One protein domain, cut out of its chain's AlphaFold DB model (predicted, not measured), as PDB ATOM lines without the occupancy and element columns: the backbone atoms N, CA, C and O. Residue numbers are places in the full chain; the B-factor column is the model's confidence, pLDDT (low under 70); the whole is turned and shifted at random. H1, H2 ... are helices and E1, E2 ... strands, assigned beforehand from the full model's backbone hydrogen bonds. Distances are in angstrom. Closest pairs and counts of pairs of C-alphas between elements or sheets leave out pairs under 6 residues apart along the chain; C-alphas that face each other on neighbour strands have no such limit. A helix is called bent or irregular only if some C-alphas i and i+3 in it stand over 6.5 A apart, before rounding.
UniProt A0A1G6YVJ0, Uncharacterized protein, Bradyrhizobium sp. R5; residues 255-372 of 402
ATOM      1  N   VAL A 255     -52.098 -18.612  21.781       91.75
ATOM      2  CA  VAL A 255     -52.482 -19.690  20.873       91.75
ATOM      3  C   VAL A 255     -51.213 -20.320  20.319       91.75
ATOM      4  O   VAL A 255     -50.294 -19.611  19.894       91.75
ATOM      5  N   TRP A 256     -51.150 -21.650  20.352       95.06
ATOM      6  CA  TRP A 256     -50.100 -22.409  19.684       95.06
ATOM      7  C   TRP A 256     -50.454 -22.546  18.206       95.06
ATOM      8  O   TRP A 256     -51.506 -23.082  17.869       95.06
ATOM      9  N   ILE A 257     -49.588 -22.046  17.330       95.94
ATOM     10  CA  ILE A 257     -49.743 -22.155  15.879       95.94
ATOM     11  C   ILE A 257     -48.761 -23.207  15.382       95.94
ATOM     12  O   ILE A 257     -47.550 -23.013  15.483       95.94
ATOM     13  N   VAL A 258     -49.287 -24.310  14.858       96.81
ATOM     14  CA  VAL A 258     -48.495 -25.448  14.378       96.81
ATOM     15  C   VAL A 258     -47.802 -25.097  13.059       96.81
ATOM     16  O   VAL A 258     -48.399 -24.492  12.169       96.81
ATOM     17  N   GLN A 259     -46.538 -25.488  12.912       96.75
ATOM     18  CA  GLN A 259     -45.776 -25.294  11.684       96.75
ATOM     19  C   GLN A 259     -46.456 -26.003  10.507       96.75
ATOM     20  O   GLN A 259     -46.829 -27.170  10.594       96.75
ATOM     21  N   GLY A 260     -46.600 -25.291   9.388       94.06
ATOM     22  CA  GLY A 260     -47.261 -25.807   8.187       94.06
ATOM     23  C   GLY A 260     -48.789 -25.706   8.201       94.06
ATOM     24  O   GLY A 260     -49.404 -26.002   7.174       94.06
ATOM     25  N   SER A 261     -49.401 -25.248   9.303       96.44
ATOM     26  CA  SER A 261     -50.827 -24.910   9.325       96.44
ATOM     27  C   SER A 261     -51.138 -23.731   8.394       96.44
ATOM     28  O   SER A 261     -50.247 -23.010   7.929       96.44
ATOM     29  N   TRP A 262     -52.426 -23.513   8.127       96.00
ATOM     30  CA  TRP A 262     -52.880 -22.375   7.330       96.00
ATOM     31  C   TRP A 262     -52.462 -21.042   7.970       96.00
ATOM     32  O   TRP A 262     -51.906 -20.165   7.319       96.00
ATOM     33  N   GLU A 263     -52.614 -20.924   9.284       96.38
ATOM     34  CA  GLU A 263     -52.187 -19.771  10.072       96.38
ATOM     35  C   GLU A 263     -50.672 -19.547  10.002       96.38
ATOM     36  O   GLU A 263     -50.228 -18.403   9.909       96.38
ATOM     37  N   TRP A 264     -49.871 -20.617  10.009       96.62
ATOM     38  CA  TRP A 264     -48.419 -20.514   9.859       96.62
ATOM     39  C   TRP A 264     -48.031 -19.921   8.500       96.62
ATOM     40  O   TRP A 264     -47.257 -18.966   8.446       96.62
ATOM     41  N   ARG A 265     -48.629 -20.415   7.408       96.75
ATOM     42  CA  ARG A 265     -48.389 -19.887   6.050       96.75
ATOM     43  C   ARG A 265     -48.797 -18.422   5.914       96.75
ATOM     44  O   ARG A 265     -48.110 -17.642   5.253       96.75
ATOM     45  N   ALA A 266     -49.889 -18.020   6.565       96.81
ATOM     46  CA  ALA A 266     -50.301 -16.619   6.616       96.81
ATOM     47  C   ALA A 266     -49.239 -15.742   7.292       96.81
ATOM     48  O   ALA A 266     -48.946 -14.646   6.811       96.81
ATOM     49  N   LEU A 267     -48.633 -16.224   8.382       95.88
ATOM     50  CA  LEU A 267     -47.559 -15.514   9.079       95.88
ATOM     51  C   LEU A 267     -46.269 -15.447   8.254       95.88
ATOM     52  O   LEU A 267     -45.625 -14.403   8.249       95.88
ATOM     53  N   GLU A 268     -45.906 -16.511   7.535       95.81
ATOM     54  CA  GLU A 268     -44.769 -16.496   6.601       95.81
ATOM     55  C   GLU A 268     -44.977 -15.473   5.482       95.81
ATOM     56  O   GLU A 268     -44.100 -14.653   5.209       95.81
ATOM     57  N   THR A 269     -46.174 -15.461   4.896       95.94
ATOM     58  CA  THR A 269     -46.555 -14.498   3.857       95.94
ATOM     59  C   THR A 269     -46.507 -13.068   4.388       95.94
ATOM     60  O   THR A 269     -45.945 -12.183   3.747       95.94
ATOM     61  N   LEU A 270     -47.036 -12.833   5.592       95.44
ATOM     62  CA  LEU A 270     -46.981 -11.528   6.245       95.44
ATOM     63  C   LEU A 270     -45.541 -11.084   6.540       95.44
ATOM     64  O   LEU A 270     -45.213  -9.920   6.318       95.44
ATOM     65  N   ALA A 271     -44.682 -11.986   7.021       93.75
ATOM     66  CA  ALA A 271     -43.274 -11.687   7.269       93.75
ATOM     67  C   ALA A 271     -42.561 -11.281   5.972       93.75
ATOM     68  O   ALA A 271     -41.871 -10.263   5.954       93.75
ATOM     69  N   HIS A 272     -42.814 -12.001   4.872       92.62
ATOM     70  CA  HIS A 272     -42.273 -11.676   3.551       92.62
ATOM     71  C   HIS A 272     -42.718 -10.295   3.062       92.62
ATOM     72  O   HIS A 272     -41.898  -9.480   2.648       92.62
ATOM     73  N   LEU A 273     -44.012  -9.986   3.186       91.75
ATOM     74  CA  LEU A 273     -44.564  -8.675   2.827       91.75
ATOM     75  C   LEU A 273     -43.921  -7.522   3.607       91.75
ATOM     76  O   LEU A 273     -43.765  -6.415   3.090       91.75
ATOM     77  N   LEU A 274     -43.530  -7.785   4.853       90.31
ATOM     78  CA  LEU A 274     -42.884  -6.815   5.728       90.31
ATOM     79  C   LEU A 274     -41.354  -6.814   5.611       90.31
ATOM     80  O   LEU A 274     -40.723  -5.995   6.281       90.31
ATOM     81  N   ASP A 275     -40.759  -7.639   4.743       88.69
ATOM     82  CA  ASP A 275     -39.306  -7.885   4.664       88.69
ATOM     83  C   ASP A 275     -38.708  -8.208   6.045       88.69
ATOM     84  O   ASP A 275     -37.744  -7.609   6.520       88.69
ATOM     85  N   GLN A 276     -39.388  -9.102   6.758       90.00
ATOM     86  CA  GLN A 276     -38.980  -9.618   8.056       90.00
ATOM     87  C   GLN A 276     -38.556 -11.076   7.919       90.00
ATOM     88  O   GLN A 276     -39.024 -11.804   7.045       90.00
ATOM     89  N   ALA A 277     -37.686 -11.520   8.827       90.88
ATOM     90  CA  ALA A 277     -37.337 -12.930   8.907       90.88
ATOM     91  C   ALA A 277     -38.603 -13.775   9.156       90.88
ATOM     92  O   ALA A 277     -39.441 -13.376   9.974       90.88
ATOM     93  N   PRO A 278     -38.738 -14.938   8.495       90.56
ATOM     94  CA  PRO A 278     -39.883 -15.808   8.697       90.56
ATOM     95  C   PRO A 278     -39.968 -16.283  10.156       90.56
ATOM     96  O   PRO A 278     -38.948 -16.331  10.864       90.56
ATOM     97  N   PRO A 279     -41.177 -16.644  10.621       92.31
ATOM     98  CA  PRO A 279     -41.377 -17.194  11.954       92.31
ATOM     99  C   PRO A 279     -40.452 -18.396  12.198       92.31
ATOM    100  O   PRO A 279     -40.363 -19.313  11.386       92.31
ATOM    101  N   ARG A 280     -39.742 -18.397  13.334       93.69
ATOM    102  CA  ARG A 280     -38.868 -19.515  13.720       93.69
ATOM    103  C   ARG A 280     -39.677 -20.556  14.497       93.69
ATOM    104  O   ARG A 280     -40.263 -20.186  15.518       93.69
ATOM    105  N   PRO A 281     -39.716 -21.827  14.058       94.69
ATOM    106  CA  PRO A 281     -40.450 -22.861  14.768       94.69
ATOM    107  C   PRO A 281     -39.748 -23.218  16.081       94.69
ATOM    108  O   PRO A 281     -38.534 -23.412  16.139       94.69
ATOM    109  N   LEU A 282     -40.540 -23.316  17.139       95.88
ATOM    110  CA  LEU A 282     -40.194 -23.839  18.451       95.88
ATOM    111  C   LEU A 282     -40.825 -25.222  18.599       95.88
ATOM    112  O   LEU A 282     -41.916 -25.470  18.087       95.88
ATOM    113  N   ARG A 283     -40.161 -26.121  19.321       95.88
ATOM    114  CA  ARG A 283     -40.730 -27.428  19.647       95.88
ATOM    115  C   ARG A 283     -41.615 -27.309  20.888       95.88
ATOM    116  O   ARG A 283     -41.167 -26.783  21.904       95.88
ATOM    117  N   ASN A 284     -42.848 -27.796  20.814       93.50
ATOM    118  CA  ASN A 284     -43.735 -27.937  21.962       93.50
ATOM    119  C   ASN A 284     -43.311 -29.166  22.772       93.50
ATOM    120  O   ASN A 284     -43.305 -30.277  22.246       93.50
ATOM    121  N   GLU A 285     -42.961 -28.988  24.041       91.94
ATOM    122  CA  GLU A 285     -42.526 -30.098  24.899       91.94
ATOM    123  C   GLU A 285     -43.658 -31.088  25.207       91.94
ATOM    124  O   GLU A 285     -43.396 -32.277  25.362       91.94
ATOM    125  N   ALA A 286     -44.910 -30.621  25.249       90.44
ATOM    126  CA  ALA A 286     -46.059 -31.454  25.589       90.44
ATOM    127  C   ALA A 286     -46.557 -32.292  24.401       90.44
ATOM    128  O   ALA A 286     -46.892 -33.461  24.579       90.44
ATOM    129  N   THR A 287     -46.613 -31.710  23.197       91.44
ATOM    130  CA  THR A 287     -47.131 -32.401  21.997       91.44
ATOM    131  C   THR A 287     -46.033 -32.941  21.083       91.44
ATOM    132  O   THR A 287     -46.292 -33.795  20.243       91.44
ATOM    133  N   GLY A 288     -44.795 -32.459  21.223       92.56
ATOM    134  CA  GLY A 288     -43.675 -32.790  20.341       92.56
ATOM    135  C   GLY A 288     -43.687 -32.060  18.992       92.56
ATOM    136  O   GLY A 288     -42.712 -32.176  18.249       92.56
ATOM    137  N   GLU A 289     -44.745 -31.306  18.686       95.44
ATOM    138  CA  GLU A 289     -44.931 -30.590  17.422       95.44
ATOM    139  C   GLU A 289     -44.049 -29.342  17.328       95.44
ATOM    140  O   GLU A 289     -43.704 -28.719  18.333       95.44
ATOM    141  N   PHE A 290     -43.729 -28.933  16.104       96.69
ATOM    142  CA  PHE A 290     -43.081 -27.653  15.838       96.69
ATOM    143  C   PHE A 290     -44.133 -26.575  15.568       96.69
ATOM    144  O   PHE A 290     -45.146 -26.839  14.925       96.69
ATOM    145  N   GLY A 291     -43.912 -25.359  16.059       96.50
ATOM    146  CA  GLY A 291     -44.868 -24.260  15.943       96.50
ATOM    147  C   GLY A 291     -44.402 -23.003  16.666       96.50
ATOM    148  O   GLY A 291     -43.221 -22.847  16.957       96.50
ATOM    149  N   MET A 292     -45.304 -22.073  16.961       95.69
ATOM    150  CA  MET A 292     -44.980 -20.920  17.801       95.69
ATOM    151  C   MET A 292     -46.152 -20.454  18.650       95.69
ATOM    152  O   MET A 292     -47.312 -20.554  18.256       95.69
ATOM    153  N   TRP A 293     -45.829 -19.873  19.804       92.94
ATOM    154  CA  TRP A 293     -46.801 -19.162  20.623       92.94
ATOM    155  C   TRP A 293     -47.048 -17.767  20.058       92.94
ATOM    156  O   TRP A 293     -46.120 -16.968  19.930       92.94
ATOM    157  N   ARG A 294     -48.314 -17.448  19.796       90.56
ATOM    158  CA  ARG A 294     -48.760 -16.104  19.420       90.56
ATOM    159  C   ARG A 294     -49.743 -15.569  20.450       90.56
ATOM    160  O   ARG A 294     -50.546 -16.314  21.000       90.56
ATOM    161  N   LEU A 295     -49.679 -14.266  20.709       87.25
ATOM    162  CA  LEU A 295     -50.695 -13.570  21.493       87.25
ATOM    163  C   LEU A 295     -51.926 -13.349  20.607       87.25
ATOM    164  O   LEU A 295     -51.891 -12.536  19.683       87.25
ATOM    165  N   GLY A 296     -52.994 -14.094  20.884       85.56
ATOM    166  CA  GLY A 296     -54.255 -14.056  20.151       85.56
ATOM    167  C   GLY A 296     -54.279 -14.911  18.884       85.56
ATOM    168  O   GLY A 296     -53.256 -15.177  18.241       85.56
ATOM    169  N   ALA A 297     -55.490 -15.311  18.497       89.19
ATOM    170  CA  ALA A 297     -55.748 -16.056  17.269       89.19
ATOM    171  C   ALA A 297     -55.405 -15.237  16.012       89.19
ATOM    172  O   ALA A 297     -55.431 -13.996  16.012       89.19
ATOM    173  N   VAL A 298     -55.043 -15.922  14.925       92.31
ATOM    174  CA  VAL A 298     -54.848 -15.282  13.615       92.31
ATOM    175  C   VAL A 298     -56.203 -14.780  13.127       92.31
ATOM    176  O   VAL A 298     -57.171 -15.531  13.076       92.31
ATOM    177  N   LYS A 299     -56.287 -13.479  12.829       93.75
ATOM    178  CA  LYS A 299     -57.529 -12.861  12.350       93.75
ATOM    179  C   LYS A 299     -57.901 -13.466  10.984       93.75
ATOM    180  O   LYS A 299     -56.982 -13.756  10.219       93.75
ATOM    181  N   PRO A 300     -59.194 -13.615  10.635       96.19
ATOM    182  CA  PRO A 300     -59.602 -14.212   9.358       96.19
ATOM    183  C   PRO A 300     -58.980 -13.524   8.136       96.19
ATOM    184  O   PRO A 300     -58.522 -14.184   7.208       96.19
ATOM    185  N   ASP A 301     -58.887 -12.194   8.174       96.19
ATOM    186  CA  ASP A 301     -58.261 -11.385   7.125       96.19
ATOM    187  C   ASP A 301     -56.754 -11.639   6.973       96.19
ATOM    188  O   ASP A 301     -56.240 -11.664   5.858       96.19
ATOM    189  N   MET A 302     -56.048 -11.879   8.077       96.69
ATOM    190  CA  MET A 302     -54.651 -12.312   8.064       96.69
ATOM    191  C   MET A 302     -54.527 -13.755   7.574       96.69
ATOM    192  O   MET A 302     -53.655 -14.038   6.762       96.69
ATOM    193  N   ALA A 303     -55.400 -14.657   8.029       96.69
ATOM    194  CA  ALA A 303     -55.399 -16.060   7.622       96.69
ATOM    195  C   ALA A 303     -55.585 -16.212   6.103       96.69
ATOM    196  O   ALA A 303     -54.969 -17.082   5.498       96.69
ATOM    197  N   ALA A 304     -56.361 -15.331   5.466       96.62
ATOM    198  CA  ALA A 304     -56.525 -15.298   4.014       96.62
ATOM    199  C   ALA A 304     -55.204 -15.111   3.245       96.62
ATOM    200  O   ALA A 304     -55.116 -15.498   2.084       96.62
ATOM    201  N   LEU A 305     -54.151 -14.569   3.876       96.62
ATOM    202  CA  LEU A 305     -52.841 -14.439   3.234       96.62
ATOM    203  C   LEU A 305     -52.203 -15.788   2.890       96.62
ATOM    204  O   LEU A 305     -51.409 -15.852   1.959       96.62
ATOM    205  N   ALA A 306     -52.557 -16.862   3.595       96.69
ATOM    206  CA  ALA A 306     -51.961 -18.186   3.415       96.69
ATOM    207  C   ALA A 306     -52.217 -18.832   2.046       96.69
ATOM    208  O   ALA A 306     -51.558 -19.810   1.697       96.69
ATOM    209  N   GLN A 307     -53.165 -18.301   1.274       95.94
ATOM    210  CA  GLN A 307     -53.406 -18.735  -0.102       95.94
ATOM    211  C   GLN A 307     -52.343 -18.214  -1.084       95.94
ATOM    212  O   GLN A 307     -52.261 -18.708  -2.206       95.94
ATOM    213  N   PHE A 308     -51.584 -17.183  -0.701       95.19
ATOM    214  CA  PHE A 308     -50.554 -16.595  -1.543       95.19
ATOM    215  C   PHE A 308     -49.214 -17.249  -1.235       95.19
ATOM    216  O   PHE A 308     -48.845 -17.408  -0.077       95.19
ATOM    217  N   ASP A 309     -48.475 -17.603  -2.281       92.62
ATOM    218  CA  ASP A 309     -47.157 -18.215  -2.146       92.62
ATOM    219  C   ASP A 309     -46.060 -17.140  -2.254       92.62
ATOM    220  O   ASP A 309     -45.914 -16.541  -3.328       92.62
ATOM    221  N   PRO A 310     -45.259 -16.891  -1.198       90.25
ATOM    222  CA  PRO A 310     -44.135 -15.956  -1.244       90.25
ATOM    223  C   PRO A 310     -43.117 -16.237  -2.359       90.25
ATOM    224  O   PRO A 310     -42.469 -15.302  -2.837       90.25
ATOM    225  N   ALA A 311     -43.002 -17.484  -2.836       89.44
ATOM    226  CA  ALA A 311     -42.140 -17.824  -3.969       89.44
ATOM    227  C   ALA A 311     -42.577 -17.127  -5.272       89.44
ATOM    228  O   ALA A 311     -41.755 -16.874  -6.152       89.44
ATOM    229  N   THR A 312     -43.853 -16.743  -5.377       90.25
ATOM    230  CA  THR A 312     -44.401 -15.984  -6.513       90.25
ATOM    231  C   THR A 312     -44.308 -14.469  -6.333       90.25
ATOM    232  O   THR A 312     -44.798 -13.719  -7.170       90.25
ATOM    233  N   SER A 313     -43.644 -13.978  -5.284       88.00
ATOM    234  CA  SER A 313     -43.628 -12.546  -4.952       88.00
ATOM    235  C   SER A 313     -43.069 -11.623  -6.037       88.00
ATOM    236  O   SER A 313     -43.417 -10.446  -6.077       88.00
ATOM    237  N   MET A 314     -42.275 -12.145  -6.972       85.69
ATOM    238  CA  MET A 314     -41.806 -11.386  -8.137       85.69
ATOM    239  C   MET A 314     -42.937 -10.952  -9.084       85.69
ATOM    240  O   MET A 314     -42.760  -9.986  -9.825       85.69
ATOM    241  N   SER A 315     -44.084 -11.643  -9.084       88.38
ATOM    242  CA  SER A 315     -45.265 -11.283  -9.885       88.38
ATOM    243  C   SER A 315     -46.303 -10.473  -9.106       88.38
ATOM    244  O   SER A 315     -47.319 -10.067  -9.672       88.38
ATOM    245  N   TRP A 316     -46.069 -10.222  -7.817       92.25
ATOM    246  CA  TRP A 316     -47.021  -9.516  -6.971       92.25
ATOM    247  C   TRP A 316     -47.141  -8.037  -7.366       92.25
ATOM    248  O   TRP A 316     -46.137  -7.385  -7.681       92.25
ATOM    249  N   PRO A 317     -48.360  -7.467  -7.350       93.19
ATOM    250  CA  PRO A 317     -48.542  -6.051  -7.618       93.19
ATOM    251  C   PRO A 317     -47.868  -5.179  -6.552       93.19
ATOM    252  O   PRO A 317     -47.695  -5.555  -5.392       93.19
ATOM    253  N   VAL A 318     -47.530  -3.954  -6.956       93.81
ATOM    254  CA  VAL A 318     -47.046  -2.914  -6.043       93.81
ATOM    255  C   VAL A 318     -48.171  -1.921  -5.811       93.81
ATOM    256  O   VAL A 318     -48.569  -1.226  -6.750       93.81
ATOM    257  N   ALA A 319     -48.647  -1.825  -4.573       94.75
ATOM    258  CA  ALA A 319     -49.511  -0.740  -4.138       94.75
ATOM    259  C   ALA A 319     -48.673   0.546  -4.083       94.75
ATOM    260  O   ALA A 319     -47.860   0.734  -3.177       94.75
ATOM    261  N   VAL A 320     -48.815   1.392  -5.105       94.69
ATOM    262  CA  VAL A 320     -47.994   2.600  -5.298       94.69
ATOM    263  C   VAL A 320     -48.244   3.594  -4.171       94.69
ATOM    264  O   VAL A 320     -49.386   3.764  -3.749       94.69
ATOM    265  N   ALA A 321     -47.192   4.251  -3.687       93.06
ATOM    266  CA  ALA A 321     -47.287   5.270  -2.649       93.06
ATOM    267  C   ALA A 321     -48.407   6.285  -2.944       93.06
ATOM    268  O   ALA A 321     -48.729   6.574  -4.093       93.06
ATOM    269  N   GLU A 322     -49.034   6.782  -1.878       91.81
ATOM    270  CA  GLU A 322     -50.119   7.778  -1.912       91.81
ATOM    271  C   GLU A 322     -51.457   7.332  -2.533       91.81
ATOM    272  O   GLU A 322     -52.465   8.010  -2.314       91.81
ATOM    273  N   THR A 323     -51.524   6.172  -3.197       95.75
ATOM    274  CA  THR A 323     -52.772   5.607  -3.744       95.75
ATOM    275  C   THR A 323     -53.739   5.108  -2.663       95.75
ATOM    276  O   THR A 323     -53.388   4.937  -1.488       95.75
ATOM    277  N   ARG A 324     -54.996   4.846  -3.054       96.06
ATOM    278  CA  ARG A 324     -56.011   4.269  -2.154       96.06
ATOM    279  C   ARG A 324     -55.646   2.843  -1.745       96.06
ATOM    280  O   ARG A 324     -55.796   2.500  -0.574       96.06
ATOM    281  N   GLU A 325     -55.121   2.054  -2.676       95.19
ATOM    282  CA  GLU A 325     -54.624   0.697  -2.458       95.19
ATOM    283  C   GLU A 325     -53.514   0.688  -1.405       95.19
ATOM    284  O   GLU A 325     -53.571  -0.082  -0.445       95.19
ATOM    285  N   PHE A 326     -52.547   1.604  -1.523       95.50
ATOM    286  CA  PHE A 326     -51.468   1.736  -0.547       95.50
ATOM    287  C   PHE A 326     -51.996   2.086   0.839       95.50
ATOM    288  O   PHE A 326     -51.626   1.435   1.811       95.50
ATOM    289  N   ARG A 327     -52.900   3.069   0.955       96.25
ATOM    290  CA  ARG A 327     -53.494   3.436   2.254       96.25
ATOM    291  C   ARG A 327     -54.268   2.272   2.874       96.25
ATOM    292  O   ARG A 327     -54.149   2.052   4.079       96.25
ATOM    293  N   ALA A 328     -55.012   1.515   2.066       96.44
ATOM    294  CA  ALA A 328     -55.761   0.348   2.522       96.44
ATOM    295  C   ALA A 328     -54.830  -0.752   3.052       96.44
ATOM    296  O   ALA A 328     -55.019  -1.226   4.173       96.44
ATOM    297  N   TRP A 329     -53.796  -1.113   2.290       96.25
ATOM    298  CA  TRP A 329     -52.794  -2.088   2.721       96.25
ATOM    299  C   TRP A 329     -52.031  -1.620   3.958       96.25
ATOM    300  O   TRP A 329     -51.905  -2.368   4.922       96.25
ATOM    301  N   ARG A 330     -51.585  -0.363   3.979       95.31
ATOM    302  CA  ARG A 330     -50.862   0.227   5.111       95.31
ATOM    303  C   ARG A 330     -51.690   0.195   6.400       95.31
ATOM    304  O   ARG A 330     -51.167  -0.196   7.440       95.31
ATOM    305  N   GLY A 331     -52.976   0.548   6.326       94.88
ATOM    306  CA  GLY A 331     -53.903   0.443   7.455       94.88
ATOM    307  C   GLY A 331     -54.108  -1.003   7.908       94.88
ATOM    308  O   GLY A 331     -54.068  -1.289   9.101       94.88
ATOM    309  N   ARG A 332     -54.228  -1.944   6.964       95.75
ATOM    310  CA  ARG A 332     -54.374  -3.367   7.290       95.75
ATOM    311  C   ARG A 332     -53.133  -3.939   7.986       95.75
ATOM    312  O   ARG A 332     -53.270  -4.648   8.980       95.75
ATOM    313  N   TYR A 333     -51.929  -3.592   7.533       94.19
ATOM    314  CA  TYR A 333     -50.689  -3.982   8.214       94.19
ATOM    315  C   TYR A 333     -50.611  -3.430   9.637       94.19
ATOM    316  O   TYR A 333     -50.189  -4.145  10.553       94.19
ATOM    317  N   HIS A 334     -51.059  -2.189   9.838       94.06
ATOM    318  CA  HIS A 334     -51.152  -1.600  11.166       94.06
ATOM    319  C   HIS A 334     -52.138  -2.368  12.062       94.06
ATOM    320  O   HIS A 334     -51.785  -2.712  13.185       94.06
ATOM    321  N   ASP A 335     -53.316  -2.748  11.561       92.25
ATOM    322  CA  ASP A 335     -54.293  -3.557  12.316       92.25
ATOM    323  C   ASP A 335     -53.762  -4.942  12.731       92.25
ATOM    324  O   ASP A 335     -54.242  -5.551  13.698       92.25
ATOM    325  N   TRP A 336     -52.822  -5.483  11.959       92.25
ATOM    326  CA  TRP A 336     -52.229  -6.800  12.165       92.25
ATOM    327  C   TRP A 336     -51.018  -6.789  13.090       92.25
ATOM    328  O   TRP A 336     -50.837  -7.730  13.863       92.25
ATOM    329  N   THR A 337     -50.187  -5.753  12.994       89.12
ATOM    330  CA  THR A 337     -48.857  -5.720  13.624       89.12
ATOM    331  C   THR A 337     -48.666  -4.571  14.610       89.12
ATOM    332  O   THR A 337     -47.669  -4.546  15.329       89.12
ATOM    333  N   GLY A 338     -49.583  -3.601  14.632       88.38
ATOM    334  CA  GLY A 338     -49.445  -2.345  15.371       88.38
ATOM    335  C   GLY A 338     -48.396  -1.393  14.788       88.38
ATOM    336  O   GLY A 338     -48.055  -0.399  15.423       88.38
ATOM    337  N   ARG A 339     -47.841  -1.689  13.604       87.69
ATOM    338  CA  ARG A 339     -46.794  -0.889  12.959       87.69
ATOM    339  C   ARG A 339     -47.277  -0.336  11.629       87.69
ATOM    340  O   ARG A 339     -47.940  -1.025  10.861       87.69
ATOM    341  N   TRP A 340     -46.893   0.902  11.343       90.38
ATOM    342  CA  TRP A 340     -47.097   1.514  10.035       90.38
ATOM    343  C   TRP A 340     -45.926   1.129   9.129       90.38
ATOM    344  O   TRP A 340     -44.818   1.594   9.391       90.38
ATOM    345  N   PRO A 341     -46.122   0.302   8.086       89.31
ATOM    346  CA  PRO A 341     -45.032  -0.005   7.178       89.31
ATOM    347  C   PRO A 341     -44.609   1.255   6.422       89.31
ATOM    348  O   PRO A 341     -45.436   2.114   6.081       89.31
ATOM    349  N   GLU A 342     -43.302   1.352   6.197       87.69
ATOM    350  CA  GLU A 342     -42.688   2.386   5.376       87.69
ATOM    351  C   GLU A 342     -42.793   2.012   3.899       87.69
ATOM    352  O   GLU A 342     -42.775   0.839   3.523       87.69
ATOM    353  N   GLU A 343     -42.916   3.028   3.056       89.38
ATOM    354  CA  GLU A 343     -42.837   2.866   1.612       89.38
ATOM    355  C   GLU A 343     -41.419   2.472   1.185       89.38
ATOM    356  O   GLU A 343     -40.425   2.951   1.729       89.38
ATOM    357  N   ARG A 344     -41.318   1.597   0.183       90.00
ATOM    358  CA  ARG A 344     -40.044   1.059  -0.300       90.00
ATOM    359  C   ARG A 344     -39.928   1.236  -1.801       90.00
ATOM    360  O   ARG A 344     -40.930   1.299  -2.508       90.00
ATOM    361  N   ILE A 345     -38.696   1.310  -2.296       89.62
ATOM    362  CA  ILE A 345     -38.436   1.290  -3.735       89.62
ATOM    363  C   ILE A 345     -38.510  -0.165  -4.194       89.62
ATOM    364  O   ILE A 345     -37.630  -0.962  -3.882       89.62
ATOM    365  N   VAL A 346     -39.560  -0.497  -4.937       88.06
ATOM    366  CA  VAL A 346     -39.740  -1.809  -5.555       88.06
ATOM    367  C   VAL A 346     -39.276  -1.740  -7.006       88.06
ATOM    368  O   VAL A 346     -39.701  -0.876  -7.779       88.06
ATOM    369  N   MET A 347     -38.386  -2.659  -7.370       85.12
ATOM    370  CA  MET A 347     -37.909  -2.826  -8.739       85.12
ATOM    371  C   MET A 347     -38.965  -3.576  -9.554       85.12
ATOM    372  O   MET A 347     -39.361  -4.677  -9.182       85.12
ATOM    373  N   ARG A 348     -39.419  -2.994 -10.664       79.25
ATOM    374  CA  ARG A 348     -40.316  -3.655 -11.620       79.25
ATOM    375  C   ARG A 348     -39.532  -4.242 -12.787       79.25
ATOM    376  O   ARG A 348     -38.413  -3.823 -13.085       79.25
ATOM    377  N   ALA A 349     -40.150  -5.211 -13.459       77.38
ATOM    378  CA  ALA A 349     -39.659  -5.705 -14.735       77.38
ATOM    379  C   ALA A 349     -39.652  -4.578 -15.786       77.38
ATOM    380  O   ALA A 349     -40.523  -3.701 -15.796       77.38
ATOM    381  N   GLY A 350     -38.661  -4.622 -16.672       81.75
ATOM    382  CA  GLY A 350     -38.462  -3.629 -17.723       81.75
ATOM    383  C   GLY A 350     -37.544  -2.472 -17.328       81.75
ATOM    384  O   GLY A 350     -37.168  -2.283 -16.168       81.75
ATOM    385  N   TYR A 351     -37.177  -1.700 -18.345       85.94
ATOM    386  CA  TYR A 351     -36.296  -0.553 -18.222       85.94
ATOM    387  C   TYR A 351     -36.906   0.650 -18.939       85.94
ATOM    388  O   TYR A 351     -37.483   0.507 -20.014       85.94
ATOM    389  N   THR A 352     -36.731   1.836 -18.365       84.94
ATOM    390  CA  THR A 352     -37.018   3.116 -19.016       84.94
ATOM    391  C   THR A 352     -35.714   3.760 -19.449       84.94
ATOM    392  O   THR A 352     -34.820   3.962 -18.624       84.94
ATOM    393  N   THR A 353     -35.606   4.122 -20.723       87.19
ATOM    394  CA  THR A 353     -34.501   4.949 -21.211       87.19
ATOM    395  C   THR A 353     -34.855   6.416 -20.999       87.19
ATOM    396  O   THR A 353     -35.893   6.876 -21.465       87.19
ATOM    397  N   LYS A 354     -34.009   7.146 -20.272       86.56
ATOM    398  CA  LYS A 354     -34.117   8.596 -20.082       86.56
ATOM    399  C   LYS A 354     -32.836   9.260 -20.549       86.56
ATOM    400  O   LYS A 354     -31.750   8.709 -20.378       86.56
ATOM    401  N   GLU A 355     -32.955  10.445 -21.122       87.25
ATOM    402  CA  GLU A 355     -31.797  11.237 -21.506       87.25
ATOM    403  C   GLU A 355     -31.238  11.963 -20.276       87.25
ATOM    404  O   GLU A 355     -31.953  12.693 -19.591       87.25
ATOM    405  N   VAL A 356     -29.964  11.727 -19.962       85.75
ATOM    406  CA  VAL A 356     -29.256  12.392 -18.860       85.75
ATOM    407  C   VAL A 356     -27.960  12.951 -19.426       85.75
ATOM    408  O   VAL A 356     -27.123  12.203 -19.930       85.75
ATOM    409  N   ASN A 357     -27.797  14.274 -19.365       88.56
ATOM    410  CA  ASN A 357     -26.652  14.994 -19.939       88.56
ATOM    411  C   ASN A 357     -26.439  14.716 -21.443       88.56
ATOM    412  O   ASN A 357     -25.311  14.478 -21.879       88.56
ATOM    413  N   GLY A 358     -27.519  14.697 -22.233       88.75
ATOM    414  CA  GLY A 358     -27.450  14.496 -23.686       88.75
ATOM    415  C   GLY A 358     -27.119  13.063 -24.123       88.75
ATOM    416  O   GLY A 358     -26.754  12.834 -25.276       88.75
ATOM    417  N   LYS A 359     -27.158  12.090 -23.200       87.88
ATOM    418  CA  LYS A 359     -26.921  10.671 -23.491       87.88
ATOM    419  C   LYS A 359     -28.095   9.823 -23.002       87.88
ATOM    420  O   LYS A 359     -28.525   9.999 -21.858       87.88
ATOM    421  N   PRO A 360     -28.596   8.873 -23.812       89.50
ATOM    422  CA  PRO A 360     -29.613   7.939 -23.357       89.50
ATOM    423  C   PRO A 360     -29.016   7.008 -22.295       89.50
ATOM    424  O   PRO A 360     -28.035   6.306 -22.544       89.50
ATOM    425  N   MET A 361     -29.613   6.997 -21.107       89.75
ATOM    426  CA  MET A 361     -29.307   6.056 -20.034       89.75
ATOM    427  C   MET A 361     -30.525   5.190 -19.734       89.75
ATOM    428  O   MET A 361     -31.652   5.673 -19.630       89.75
ATOM    429  N   THR A 362     -30.291   3.893 -19.581       87.19
ATOM    430  CA  THR A 362     -31.332   2.904 -19.305       87.19
ATOM    431  C   THR A 362     -31.419   2.672 -17.800       87.19
ATOM    432  O   THR A 362     -30.478   2.174 -17.184       87.19
ATOM    433  N   PHE A 363     -32.549   3.035 -17.199       86.19
ATOM    434  CA  PHE A 363     -32.822   2.855 -15.776       86.19
ATOM    435  C   PHE A 363     -33.816   1.721 -15.582       86.19
ATOM    436  O   PHE A 363     -34.814   1.632 -16.293       86.19
ATOM    437  N   GLN A 364     -33.567   0.864 -14.595       86.06
ATOM    438  CA  GLN A 364     -34.555  -0.129 -14.192       86.06
ATOM    439  C   GLN A 364     -35.795   0.574 -13.636       86.06
ATOM    440  O   GLN A 364     -35.673   1.539 -12.875       86.06
ATOM    441  N   ASN A 365     -36.979   0.080 -13.999       86.38
ATOM    442  CA  ASN A 365     -38.236   0.646 -13.531       86.38
ATOM    443  C   ASN A 365     -38.318   0.551 -12.004       86.38
ATOM    444  O   ASN A 365     -38.266  -0.536 -11.431       86.38
ATOM    445  N   ARG A 366     -38.445   1.701 -11.338       90.00
ATOM    446  CA  ARG A 366     -38.521   1.818  -9.878       90.00
ATOM    447  C   ARG A 366     -39.837   2.465  -9.498       90.00
ATOM    448  O   ARG A 366     -40.161   3.535 -10.004       90.00
ATOM    449  N   VAL A 367     -40.568   1.836  -8.586       91.69
ATOM    450  CA  VAL A 367     -41.830   2.362  -8.060       91.69
ATOM    451  C   VAL A 367     -41.744   2.404  -6.544       91.69
ATOM    452  O   VAL A 367     -41.361   1.421  -5.917       91.69
ATOM    453  N   LYS A 368     -42.096   3.542  -5.948       93.94
ATOM    454  CA  LYS A 368     -42.190   3.677  -4.493       93.94
ATOM    455  C   LYS A 368     -43.548   3.141  -4.034       93.94
ATOM    456  O   LYS A 368     -44.572   3.555  -4.572       93.94
ATOM    457  N   GLY A 369     -43.582   2.206  -3.090       95.19
ATOM    458  CA  GLY A 369     -44.830   1.591  -2.633       95.19
ATOM    459  C   GLY A 369     -44.631   0.389  -1.715       95.19
ATOM    460  O   GLY A 369     -43.578   0.239  -1.096       95.19
ATOM    461  N   LEU A 370     -45.656  -0.460  -1.626       94.00
ATOM    462  CA  LEU A 370     -45.626  -1.741  -0.911       94.00
ATOM    463  C   LEU A 370     -45.815  -2.881  -1.906       94.00
ATOM    464  O   LEU A 370     -46.728  -2.829  -2.730       94.00
ATOM    465  N   LEU A 371     -44.981  -3.916  -1.815       93.00
ATOM    466  CA  LEU A 371     -45.240  -5.178  -2.502       93.00
ATOM    467  C   LEU A 371     -46.418  -5.867  -1.803       93.00
ATOM    468  O   LEU A 371     -46.439  -5.966  -0.577       93.00
ATOM    469  N   THR A 372     -47.424  -6.283  -2.565       94.44
ATOM    470  CA  THR A 372     -48.697  -6.790  -2.031       94.44
ATOM    471  C   THR A 372     -49.170  -7.965  -2.872       94.44
ATOM    472  O   THR A 372     -49.079  -7.870  -4.088       94.44
TER     473      THR A 372
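AT A GLANCE: This is residues 255 to 372 of the 402 residues of an uncharacterized protein of Bradyrhizobium sp. R5 (UniProt A0A1G6YVJ0). A long, narrow model has helices in its middle, a small two-stranded sheet toward one end and a long hairpin of two strands, E4 and E5, reaching out to the other. H1 lies nearest the middle with H2 crossing it, E1 and E2 pair beyond them, and H4 covers the base of the hairpin, where short E3 pairs with E5. The printed part has 118 residues with four named helices and five named strands, in the order E1 H1 E2 H2 H3 E3 H4 E4 E5, and its class is mixed, helices and strands. The sheets, E1 - E2 and E3 - E5 - E4, are antiparallel. The whole is loose, with a radius of gyration of the C-alphas of 18.3 A and spans of 70 by 26 by 20 A.

IN THESE COORDINATES: E1, residues 255 to 258, begins with C-alpha 255 at (-52.482, -19.690, 20.873). H1 is residues 262 to 273, 16.6 A long, and E2 residues 290 to 295, 17.0 A. H2 is residues 300 to 307, H3 residues 310 to 315 and E3 residues 318 to 320. H4, residues 324 to 337, measures 20.0 A. E4, residues 344 to 356, spans 24.3 A and bends by 102 degrees at residue 349. E5, residues 359 to 371, spans 32.1 A, bends by 50 degrees at residue 368 and ends with C-alpha 371 at (-45.240, -5.178, -2.502).

HOW THE PARTS SIT: E1 and E2 are antiparallel neighbours, with N 257 and O 292 2.9 A apart, within hydrogen-bond range. H1 touches H2, about perpendicular at 83 degrees; their closest C-alphas, of Ala 266 and Ala 306, are 3.9 A apart. With residues 268 to 272 alone, H1 only just touches H3, with 3 pairs of C-alphas within 8 A, the closest being Thr 269 and Pro 310 at 5.8 A. H3 is irregular, C-alphas 311 and 314 being 7.7 A apart, and only grazes the strongly twisted sheet E3 E5 E4 with residues 313 to 315. Pairing there is staggered: E5 pairs with E4 over residues 359 to 369, as in N 352 and O 363 at 2.8 A, and with E3 over residues 369 to 371, as in N 319 and O 370 at 2.8 A. H4 is on this sheet at a height over the sheet of 10.8 A, over E3 and E5, making two layers, a helix layer and a sheet. E3, H4 and E4 form a split strand-helix-strand unit, two strands running the same way with E5 between them, and its crossover is right-handed. Every O i to N i+4 pair is within hydrogen-bond range in H1 and H4; H2 has 1 of 4, with 3 of 5 O i to N i+3 pairs, and H3 has 0 of 2, with 2 of 3.

THE WHOLE: The C-alphas farthest apart, of Ala 286 and Gly 358, are 69.9 A apart. The printed part has no cut. The link from H1 to E2, 16 residues, is long. The mean pLDDT of the printed part is 92.0, and no printed residue is under 70.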